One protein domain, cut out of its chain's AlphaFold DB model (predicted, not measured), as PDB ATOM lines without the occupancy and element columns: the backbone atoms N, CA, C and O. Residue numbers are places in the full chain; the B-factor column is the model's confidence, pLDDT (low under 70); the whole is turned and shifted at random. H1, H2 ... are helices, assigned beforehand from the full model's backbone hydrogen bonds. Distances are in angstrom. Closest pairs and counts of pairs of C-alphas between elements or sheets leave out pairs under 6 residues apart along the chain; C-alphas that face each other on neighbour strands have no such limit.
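What this domain is: This is residues 19 to 95 of the 101 residues of the protein "KS6C1" of Poeciliopsis prolifica (blackstripe livebearer) (UniProt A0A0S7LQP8). Two helices, H1 and H3, pack side by side running opposite ways, with short H2 and H4 toward opposite ends of the longest axis and long loops linking H2 to H3 and H3 to H4. The 77 printed residues hold four named helices, H1 to H4 in order, and no named strand; the class is all helix, though 35 residues are in named elements. It is compact, radius of gyration of the C-alphas 11.8 A, spanning 32 by 25 by 18 A.

Where its parts are: Find C-alpha 19 at (271.601, 150.516, 200.565); from there H1 runs 22.7 A to residue 34. H2 is residues 38 to 41. H3, residues 60 to 69, covers 14.2 A. H4, residues 85 to 89, ends at (275.369, 137.328, 195.287).

How they stand to each other: H1 touches H3, closest C-alphas Gly 26 and Leu 69, 5.2 A, at a shallow tilt of 32 degrees, only just short of steep. H1, with residues 27 to 31 alone, only just touches H2, with 3 pairs of C-alphas within 8 A, the closest Ala 27 and Leu 38, 5.9 A. H4 touches no helix; H3 and H4 are only just apart, closest C-alphas 8.3 A. Every O i to N i+4 pair is within hydrogen-bond range in H1, H3 and H4; H2 is too short for one.

The domain as a whole: The C-alphas of Ala 44 and Ala 95, the two farthest apart, are 33.4 A apart. The printed part has no cut; look for long links at residues 42 to 59 and 70 to 84. No printed residue is under 70 in pLDDT.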
ATOM      1  N   SER A  19     272.129 150.733 201.912       90.50
ATOM      2  CA  SER A  19     271.601 150.516 200.565       90.50
ATOM      3  C   SER A  19     272.031 151.586 199.549       90.50
ATOM      4  O   SER A  19     271.967 151.322 198.347       90.50
ATOM      5  N   CYS A  20     272.512 152.759 199.985       92.12
ATOM      6  CA  CYS A  20     273.090 153.787 199.109       92.12
ATOM      7  C   CYS A  20     274.274 153.245 198.285       92.12
ATOM      8  O   CYS A  20     274.463 153.624 197.125       92.12
ATOM      9  N   ASP A  21     275.045 152.314 198.851       92.81
ATOM     10  CA  ASP A  21     276.168 151.682 198.156       92.81
ATOM     11  C   ASP A  21     275.684 150.743 197.043       92.81
ATOM     12  O   ASP A  21     276.294 150.675 195.975       92.81
ATOM     13  N   TRP A  22     274.535 150.085 197.229       94.94
ATOM     14  CA  TRP A  22     273.927 149.238 196.197       94.94
ATOM     15  C   TRP A  22     273.434 150.036 194.993       94.94
ATOM     16  O   TRP A  22     273.542 149.564 193.861       94.94
ATOM     17  N   TRP A  23     272.979 151.273 195.206       95.31
ATOM     18  CA  TRP A  23     272.712 152.184 194.093       95.31
ATOM     19  C   TRP A  23     273.991 152.521 193.338       95.31
ATOM     20  O   TRP A  23     274.024 152.446 192.112       95.31
ATOM     21  N   SER A  24     275.048 152.871 194.073       95.12
ATOM     22  CA  SER A  24     276.343 153.224 193.487       95.12
ATOM     23  C   SER A  24     276.891 152.068 192.646       95.12
ATOM     24  O   SER A  24     277.332 152.279 191.516       95.12
ATOM     25  N   LEU A  25     276.770 150.833 193.146       95.69
ATOM     26  CA  LEU A  25     277.076 149.613 192.399       95.69
ATOM     27  C   LEU A  25     276.246 149.513 191.110       95.69
ATOM     28  O   LEU A  25     276.811 149.297 190.040       95.69
ATOM     29  N   GLY A  26     274.926 149.700 191.194       96.25
ATOM     30  CA  GLY A  26     274.039 149.684 190.028       96.25
ATOM     31  C   GLY A  26     274.396 150.751 188.988       96.25
ATOM     32  O   GLY A  26     274.413 150.464 187.792       96.25
ATOM     33  N   ALA A  27     274.747 151.961 189.427       95.44
ATOM     34  CA  ALA A  27     275.110 153.067 188.544       95.44
ATOM     35  C   ALA A  27     276.426 152.793 187.801       95.44
ATOM     36  O   ALA A  27     276.519 153.043 186.598       95.44
ATOM     37  N   ILE A  28     277.416 152.222 188.496       95.94
ATOM     38  CA  ILE A  28     278.688 151.800 187.895       95.94
ATOM     39  C   ILE A  28     278.463 150.637 186.924       95.94
ATOM     40  O   ILE A  28     278.964 150.673 185.803       95.94
ATOM     41  N   LEU A  29     277.682 149.620 187.307       95.94
ATOM     42  CA  LEU A  29     277.362 148.494 186.426       95.94
ATOM     43  C   LEU A  29     276.636 148.956 185.158       95.94
ATOM     44  O   LEU A  29     276.971 148.494 184.070       95.94
ATOM     45  N   PHE A  30     275.692 149.896 185.277       95.44
ATOM     46  CA  PHE A  30     275.013 150.485 184.124       95.44
ATOM     47  C   PHE A  30     276.027 151.120 183.167       95.44
ATOM     48  O   PHE A  30     275.992 150.858 181.966       95.44
ATOM     49  N   GLU A  31     276.960 151.919 183.686       94.94
ATOM     50  CA  GLU A  31     277.985 152.564 182.863       94.94
ATOM     51  C   GLU A  31     278.914 151.545 182.193       94.94
ATOM     52  O   GLU A  31     279.189 151.662 181.000       94.94
ATOM     53  N   LEU A  32     279.335 150.505 182.915       95.12
ATOM     54  CA  LEU A  32     280.191 149.447 182.372       95.12
ATOM     55  C   LEU A  32     279.502 148.631 181.268       95.12
ATOM     56  O   LEU A  32     280.153 148.239 180.302       95.12
ATOM     57  N   LEU A  33     278.197 148.373 181.402       94.75
ATOM     58  CA  LEU A  33     277.429 147.560 180.454       94.75
ATOM     59  C   LEU A  33     276.952 148.354 179.231       94.75
ATOM     60  O   LEU A  33     276.816 147.788 178.149       94.75
ATOM     61  N   THR A  34     276.684 149.651 179.393       92.62
ATOM     62  CA  THR A  34     276.117 150.498 178.329       92.62
ATOM     63  C   THR A  34     277.133 151.445 177.691       92.62
ATOM     64  O   THR A  34     276.864 152.018 176.635       92.62
ATOM     65  N   GLY A  35     278.291 151.642 178.328       92.75
ATOM     66  CA  GLY A  35     279.299 152.625 177.929       92.75
ATOM     67  C   GLY A  35     278.884 154.082 178.161       92.75
ATOM     68  O   GLY A  35     279.585 154.986 177.712       92.75
ATOM     69  N   THR A  36     277.745 154.332 178.819       91.19
ATOM     70  CA  THR A  36     277.223 155.678 179.092       91.19
ATOM     71  C   THR A  36     276.848 155.807 180.564       91.19
ATOM     72  O   THR A  36     276.214 154.921 181.127       91.19
ATOM     73  N   SER A  37     277.207 156.926 181.200       92.19
ATOM     74  CA  SER A  37     276.853 157.145 182.607       92.19
ATOM     75  C   SER A  37     275.334 157.229 182.805       92.19
ATOM     76  O   SER A  37     274.603 157.760 181.961       92.19
ATOM     77  N   LEU A  38     274.859 156.769 183.965       91.31
ATOM     78  CA  LEU A  38     273.438 156.800 184.317       91.31
ATOM     79  C   LEU A  38     272.866 158.227 184.283       91.31
ATOM     80  O   LEU A  38     271.767 158.442 183.775       91.31
ATOM     81  N   LEU A  39     273.639 159.213 184.756       89.12
ATOM     82  CA  LEU A  39     273.264 160.629 184.743       89.12
ATOM     83  C   LEU A  39     273.170 161.196 183.317       89.12
ATOM     84  O   LEU A  39     272.304 162.023 183.046       89.12
ATOM     85  N   SER A  40     274.028 160.749 182.395       89.94
ATOM     86  CA  SER A  40     273.946 161.156 180.986       89.94
ATOM     87  C   SER A  40     272.662 160.645 180.325       89.94
ATOM     88  O   SER A  40     272.054 161.367 179.536       89.94
ATOM     89  N   CYS A  41     272.236 159.419 180.650       89.00
ATOM     90  CA  CYS A  41     270.976 158.850 180.161       89.00
ATOM     91  C   CYS A  41     269.742 159.456 180.845       89.00
ATOM     92  O   CYS A  41     268.697 159.587 180.208       89.00
ATOM     93  N   HIS A  42     269.867 159.831 182.120       89.25
ATOM     94  CA  HIS A  42     268.786 160.357 182.956       89.25
ATOM     95  C   HIS A  42     269.208 161.673 183.625       89.25
ATOM     96  O   HIS A  42     269.427 161.711 184.837       89.25
ATOM     97  N   PRO A  43     269.303 162.786 182.870       86.69
ATOM     98  CA  PRO A  43     269.805 164.059 183.398       86.69
ATOM     99  C   PRO A  43     268.884 164.691 184.451       86.69
ATOM    100  O   PRO A  43     269.336 165.493 185.263       86.69
ATOM    101  N   ALA A  44     267.599 164.323 184.455       86.75
ATOM    102  CA  ALA A  44     266.637 164.712 185.488       86.75
ATOM    103  C   ALA A  44     266.700 163.818 186.746       86.75
ATOM    104  O   ALA A  44     265.951 164.046 187.695       86.75
ATOM    105  N   GLY A  45     267.571 162.806 186.752       85.94
ATOM    106  CA  GLY A  45     267.609 161.756 187.761       85.94
ATOM    107  C   GLY A  45     266.582 160.650 187.516       85.94
ATOM    108  O   GLY A  45     265.771 160.691 186.588       85.94
ATOM    109  N   ILE A  46     266.632 159.636 188.374       89.00
ATOM    110  CA  ILE A  46     265.708 158.502 188.379       89.00
ATOM    111  C   ILE A  46     264.736 158.703 189.534       89.00
ATOM    112  O   ILE A  46     265.155 158.869 190.676       89.00
ATOM    113  N   GLY A  47     263.442 158.701 189.229       88.06
ATOM    114  CA  GLY A  47     262.363 158.703 190.208       88.06
ATOM    115  C   GLY A  47     261.639 157.360 190.252       88.06
ATOM    116  O   GLY A  47     261.936 156.444 189.491       88.06
ATOM    117  N   ARG A  48     260.610 157.271 191.101       85.38
ATOM    118  CA  ARG A  48     259.785 156.063 191.303       85.38
ATOM    119  C   ARG A  48     259.189 155.458 190.022       85.38
ATOM    120  O   ARG A  48     258.885 154.273 189.986       85.38
ATOM    121  N   HIS A  49     258.965 156.280 189.002       86.56
ATOM    122  CA  HIS A  49     258.324 155.879 187.747       86.56
ATOM    123  C   HIS A  49     259.249 156.021 186.534       86.56
ATOM    124  O   HIS A  49     258.792 155.914 185.398       86.56
ATOM    125  N   THR A  50     260.537 156.292 186.758       88.12
ATOM    126  CA  THR A  50     261.509 156.394 185.672       88.12
ATOM    127  C   THR A  50     261.867 154.992 185.196       88.12
ATOM    128  O   THR A  50     262.422 154.201 185.951       88.12
ATOM    129  N   ALA A  51     261.567 154.690 183.934       88.19
ATOM    130  CA  ALA A  51     262.061 153.480 183.293       88.19
ATOM    131  C   ALA A  51     263.551 153.638 182.962       88.19
ATOM    132  O   ALA A  51     263.974 154.676 182.447       88.19
ATOM    133  N   LEU A  52     264.352 152.612 183.241       90.00
ATOM    134  CA  LEU A  52     265.769 152.623 182.897       90.00
ATOM    135  C   LEU A  52     265.941 152.410 181.391       90.00
ATOM    136  O   LEU A  52     265.539 151.388 180.838       90.00
ATOM    137  N   ASN A  53     266.593 153.363 180.730       88.75
ATOM    138  CA  ASN A  53     266.958 153.271 179.319       88.75
ATOM    139  C   ASN A  53     268.146 152.311 179.126       88.75
ATOM    140  O   ASN A  53     269.273 152.745 178.902       88.75
ATOM    141  N   ILE A  54     267.895 151.008 179.259       91.38
ATOM    142  CA  ILE A  54     268.895 149.949 179.081       91.38
ATOM    143  C   ILE A  54     268.848 149.458 177.619       91.38
ATOM    144  O   ILE A  54     267.780 149.019 177.175       91.38
ATOM    145  N   PRO A  55     269.965 149.506 176.867       91.69
ATOM    146  CA  PRO A  55     270.051 148.998 175.496       91.69
ATOM    147  C   PRO A  55     269.693 147.510 175.366       91.69
ATOM    148  O   PRO A  55     269.931 146.724 176.280       91.69
ATOM    149  N   GLU A  56     269.190 147.095 174.201       91.00
ATOM    150  CA  GLU A  56     268.836 145.690 173.916       91.00
ATOM    151  C   GLU A  56     270.046 144.740 173.862       91.00
ATOM    152  O   GLU A  56     269.887 143.531 173.965       91.00
ATOM    153  N   CYS A  57     271.264 145.267 173.710       90.81
ATOM    154  CA  CYS A  57     272.484 144.457 173.721       90.81
ATOM    155  C   CYS A  57     272.899 143.984 175.125       90.81
ATOM    156  O   CYS A  57     273.793 143.146 175.241       90.81
ATOM    157  N   VAL A  58     272.284 144.525 176.180       94.56
ATOM    158  CA  VAL A  58     272.509 144.106 177.565       94.56
ATOM    159  C   VAL A  58     271.675 142.854 177.838       94.56
ATOM    160  O   VAL A  58     270.501 142.814 177.481       94.56
ATOM    161  N   SER A  59     272.269 141.834 178.467       96.25
ATOM    162  CA  SER A  59     271.557 140.582 178.754       96.25
ATOM    163  C   SER A  59     270.369 140.802 179.696       96.25
ATOM    164  O   SER A  59     270.364 141.736 180.500       96.25
ATOM    165  N   GLU A  60     269.372 139.921 179.632       96.50
ATOM    166  CA  GLU A  60     268.180 140.009 180.484       96.50
ATOM    167  C   GLU A  60     268.526 139.909 181.977       96.50
ATOM    168  O   GLU A  60     267.956 140.618 182.804       96.50
ATOM    169  N   GLU A  61     269.523 139.099 182.340       96.94
ATOM    170  CA  GLU A  61     269.996 138.982 183.723       96.94
ATOM    171  C   GLU A  61     270.648 140.282 184.196       96.94
ATOM    172  O   GLU A  61     270.446 140.707 185.332       96.94
ATOM    173  N   ALA A  62     271.417 140.937 183.326       96.75
ATOM    174  CA  ALA A  62     272.043 142.214 183.631       96.75
ATOM    175  C   ALA A  62     270.999 143.335 183.735       96.75
ATOM    176  O   ALA A  62     271.038 144.121 184.680       96.75
ATOM    177  N   ARG A  63     270.020 143.367 182.820       96.69
ATOM    178  CA  ARG A  63     268.868 144.279 182.880       96.69
ATOM    179  C   ARG A  63     268.115 144.115 184.198       96.69
ATOM    180  O   ARG A  63     267.917 145.101 184.902       96.69
ATOM    181  N   SER A  64     267.768 142.880 184.553       97.06
ATOM    182  CA  SER A  64     267.051 142.573 185.790       97.06
ATOM    183  C   SER A  64     267.834 143.006 187.034       97.06
ATOM    184  O   SER A  64     267.256 143.601 187.943       97.06
ATOM    185  N   LEU A  65     269.155 142.785 187.057       97.69
ATOM    186  CA  LEU A  65     270.003 143.238 188.160       97.69
ATOM    187  C   LEU A  65     269.982 144.768 188.292       97.69
ATOM    188  O   LEU A  65     269.809 145.292 189.393       97.69
ATOM    189  N   LEU A  66     270.149 145.486 187.177       96.81
ATOM    190  CA  LEU A  66     270.144 146.950 187.155       96.81
ATOM    191  C   LEU A  66     268.803 147.514 187.625       96.81
ATOM    192  O   LEU A  66     268.788 148.439 188.433       96.81
ATOM    193  N   GLU A  67     267.691 146.939 187.171       95.62
ATOM    194  CA  GLU A  67     266.346 147.342 187.588       95.62
ATOM    195  C   GLU A  67     266.119 147.142 189.090       95.62
ATOM    196  O   GLU A  67     265.467 147.972 189.716       95.62
ATOM    197  N   GLN A  68     266.680 146.096 189.702       96.06
ATOM    198  CA  GLN A  68     266.531 145.863 191.142       96.06
ATOM    199  C   GLN A  68     267.511 146.688 192.003       96.06
ATOM    200  O   GLN A  68     267.179 147.052 193.132       96.06
ATOM    201  N   LEU A  69     268.705 147.023 191.495       96.38
ATOM    202  CA  LEU A  69     269.683 147.876 192.196       96.38
ATOM    203  C   LEU A  69     269.370 149.377 192.079       96.38
ATOM    204  O   LEU A  69     269.628 150.137 193.009       96.38
ATOM    205  N   LEU A  70     268.809 149.829 190.956       95.25
ATOM    206  CA  LEU A  70     268.519 151.245 190.689       95.25
ATOM    207  C   LEU A  70     267.077 151.620 191.052       95.25
ATOM    208  O   LEU A  70     266.408 152.382 190.353       95.25
ATOM    209  N   GLN A  71     266.603 151.093 192.181       94.12
ATOM    210  CA  GLN A  71     265.309 151.445 192.756       94.12
ATOM    211  C   GLN A  71     265.385 152.773 193.508       94.12
ATOM    212  O   GLN A  71     266.263 152.983 194.356       94.12
ATOM    213  N   TYR A  72     264.445 153.674 193.199       91.56
ATOM    214  CA  TYR A  72     264.352 154.989 193.840       91.56
ATOM    215  C   TYR A  72     264.099 154.871 195.345       91.56
ATOM    216  O   TYR A  72     264.673 155.621 196.126       91.56
ATOM    217  N   ASN A  73     263.244 153.926 195.753       90.88
ATOM    218  CA  ASN A  73     263.006 153.637 197.161       90.88
ATOM    219  C   ASN A  73     264.150 152.757 197.706       90.88
ATOM    220  O   ASN A  73     264.287 151.620 197.250       90.88
ATOM    221  N   PRO A  74     264.930 153.219 198.704       91.12
ATOM    222  CA  PRO A  74     266.059 152.460 199.246       91.12
ATOM    223  C   PRO A  74     265.647 151.094 199.812       91.12
ATOM    224  O   PRO A  74     266.400 150.131 199.723       91.12
ATOM    225  N   MET A  75     264.420 150.980 200.336       91.00
ATOM    226  CA  MET A  75     263.893 149.745 200.932       91.00
ATOM    227  C   MET A  75     263.471 148.691 199.898       91.00
ATOM    228  O   MET A  75     263.340 147.520 200.241       91.00
ATOM    229  N   GLU A  76     263.226 149.098 198.650       91.81
ATOM    230  CA  GLU A  76     262.876 148.194 197.540       91.81
ATOM    231  C   GLU A  76     264.120 147.736 196.766       91.81
ATOM    232  O   GLU A  76     264.023 146.919 195.852       91.81
ATOM    233  N   ARG A  77     265.293 148.266 197.126       94.75
ATOM    234  CA  ARG A  77     266.557 147.996 196.454       94.75
ATOM    235  C   ARG A  77     267.062 146.596 196.793       94.75
ATOM    236  O   ARG A  77     267.039 146.177 197.954       94.75
ATOM    237  N   LEU A  78     267.579 145.886 195.792       95.12
ATOM    238  CA  LEU A  78     268.256 144.611 196.022       95.12
ATOM    239  C   LEU A  78     269.400 144.806 197.025       95.12
ATOM    240  O   LEU A  78     270.213 145.719 196.889       95.12
ATOM    241  N   GLY A  79     269.429 143.957 198.049       92.62
ATOM    242  CA  GLY A  79     270.384 144.037 199.151       92.62
ATOM    243  C   GLY A  79     270.010 144.958 200.314       92.62
ATOM    244  O   GLY A  79     270.787 145.056 201.263       92.62
ATOM    245  N   ALA A  80     268.835 145.596 200.285       91.25
ATOM    246  CA  ALA A  80     268.269 146.302 201.441       91.25
ATOM    247  C   ALA A  80     267.398 145.402 202.346       91.25
ATOM    248  O   ALA A  80     267.075 145.781 203.472       91.25
ATOM    249  N   GLY A  81     267.000 144.223 201.854       87.94
ATOM    250  CA  GLY A  81     266.175 143.255 202.579       87.94
ATOM    251  C   GLY A  81     266.948 142.415 203.601       87.94
ATOM    252  O   GLY A  81     268.145 142.588 203.814       87.94
ATOM    253  N   VAL A  82     266.251 141.453 204.218       87.69
ATOM    254  CA  VAL A  82     266.814 140.558 205.253       87.69
ATOM    255  C   VAL A  82     267.987 139.722 204.727       87.69
ATOM    256  O   VAL A  82     268.911 139.444 205.488       87.69
ATOM    257  N   GLY A  83     267.968 139.336 203.445       88.25
ATOM    258  CA  GLY A  83     269.067 138.603 202.811       88.25
ATOM    259  C   GLY A  83     270.280 139.477 202.483       88.25
ATOM    260  O   GLY A  83     271.385 138.963 202.324       88.25
ATOM    261  N   GLY A  84     270.119 140.805 202.446       91.56
ATOM    262  CA  GLY A  84     271.215 141.751 202.271       91.56
ATOM    263  C   GLY A  84     272.103 141.415 201.068       91.56
ATOM    264  O   GLY A  84     271.632 141.149 199.965       91.56
ATOM    265  N   VAL A  85     273.417 141.389 201.284       93.69
ATOM    266  CA  VAL A  85     274.390 141.079 200.224       93.69
ATOM    267  C   VAL A  85     274.203 139.684 199.608       93.69
ATOM    268  O   VAL A  85     274.574 139.482 198.453       93.69
ATOM    269  N   ASP A  86     273.620 138.724 200.329       95.06
ATOM    270  CA  ASP A  86     273.429 137.369 199.805       95.06
ATOM    271  C   ASP A  86     272.348 137.331 198.709       95.06
ATOM    272  O   ASP A  86     272.477 136.568 197.747       95.06
ATOM    273  N   ASP A  87     271.358 138.230 198.763       94.88
ATOM    274  CA  ASP A  87     270.377 138.417 197.682       94.88
ATOM    275  C   ASP A  87     271.056 138.923 196.398       94.88
ATOM    276  O   ASP A  87     270.717 138.507 195.292       94.88
ATOM    277  N   ILE A  88     272.077 139.777 196.533       95.62
ATOM    278  CA  ILE A  88     272.869 140.259 195.394       95.62
ATOM    279  C   ILE A  88     273.732 139.127 194.840       95.62
ATOM    280  O   ILE A  88     273.717 138.874 193.639       95.62
ATOM    281  N   LYS A  89     274.466 138.416 195.703       95.50
ATOM    282  CA  LYS A  89     275.369 137.328 195.287       95.50
ATOM    283  C   LYS A  89     274.637 136.174 194.599       95.50
ATOM    284  O   LYS A  89     275.206 135.546 193.708       95.50
ATOM    285  N   SER A  90     273.408 135.889 195.025       95.75
ATOM    286  CA  SER A  90     272.564 134.824 194.471       95.75
ATOM    287  C   SER A  90     271.834 135.218 193.181       95.75
ATOM    288  O   SER A  90     271.217 134.360 192.547       95.75
ATOM    289  N   HIS A  91     271.914 136.485 192.759       97.50
ATOM    290  CA  HIS A  91     271.249 136.956 191.552       97.50
ATOM    291  C   HIS A  91     271.759 136.210 190.298       97.50
ATOM    292  O   HIS A  91     272.971 136.023 190.163       97.50
ATOM    293  N   PRO A  92     270.889 135.846 189.329       97.38
ATOM    294  CA  PRO A  92     271.279 135.103 188.123       97.38
ATOM    295  C   PRO A  92     272.442 135.710 187.327       97.38
ATOM    296  O   PRO A  92     273.241 134.977 186.751       97.38
ATOM    297  N   PHE A  93     272.584 137.039 187.345       97.38
ATOM    298  CA  PHE A  93     273.727 137.742 186.743       97.38
ATOM    299  C   PHE A  93     275.085 137.243 187.271       97.38
ATOM    300  O   PHE A  93     276.058 137.185 186.526       97.38
ATOM    301  N   PHE A  94     275.147 136.841 188.543       96.56
ATOM    302  CA  PHE A  94     276.353 136.340 189.199       96.56
ATOM    303  C   PHE A  94     276.391 134.809 189.313       96.56
ATOM    304  O   PHE A  94     277.229 134.278 190.037       96.56
ATOM    305  N   ALA A  95     275.538 134.073 188.589       95.38
ATOM    306  CA  ALA A  95     275.457 132.610 188.692       95.38
ATOM    307  C   ALA A  95     276.777 131.880 188.370       95.38
ATOM    308  O   ALA A  95     276.984 130.746 188.796       95.38
TER     309      ALA A  95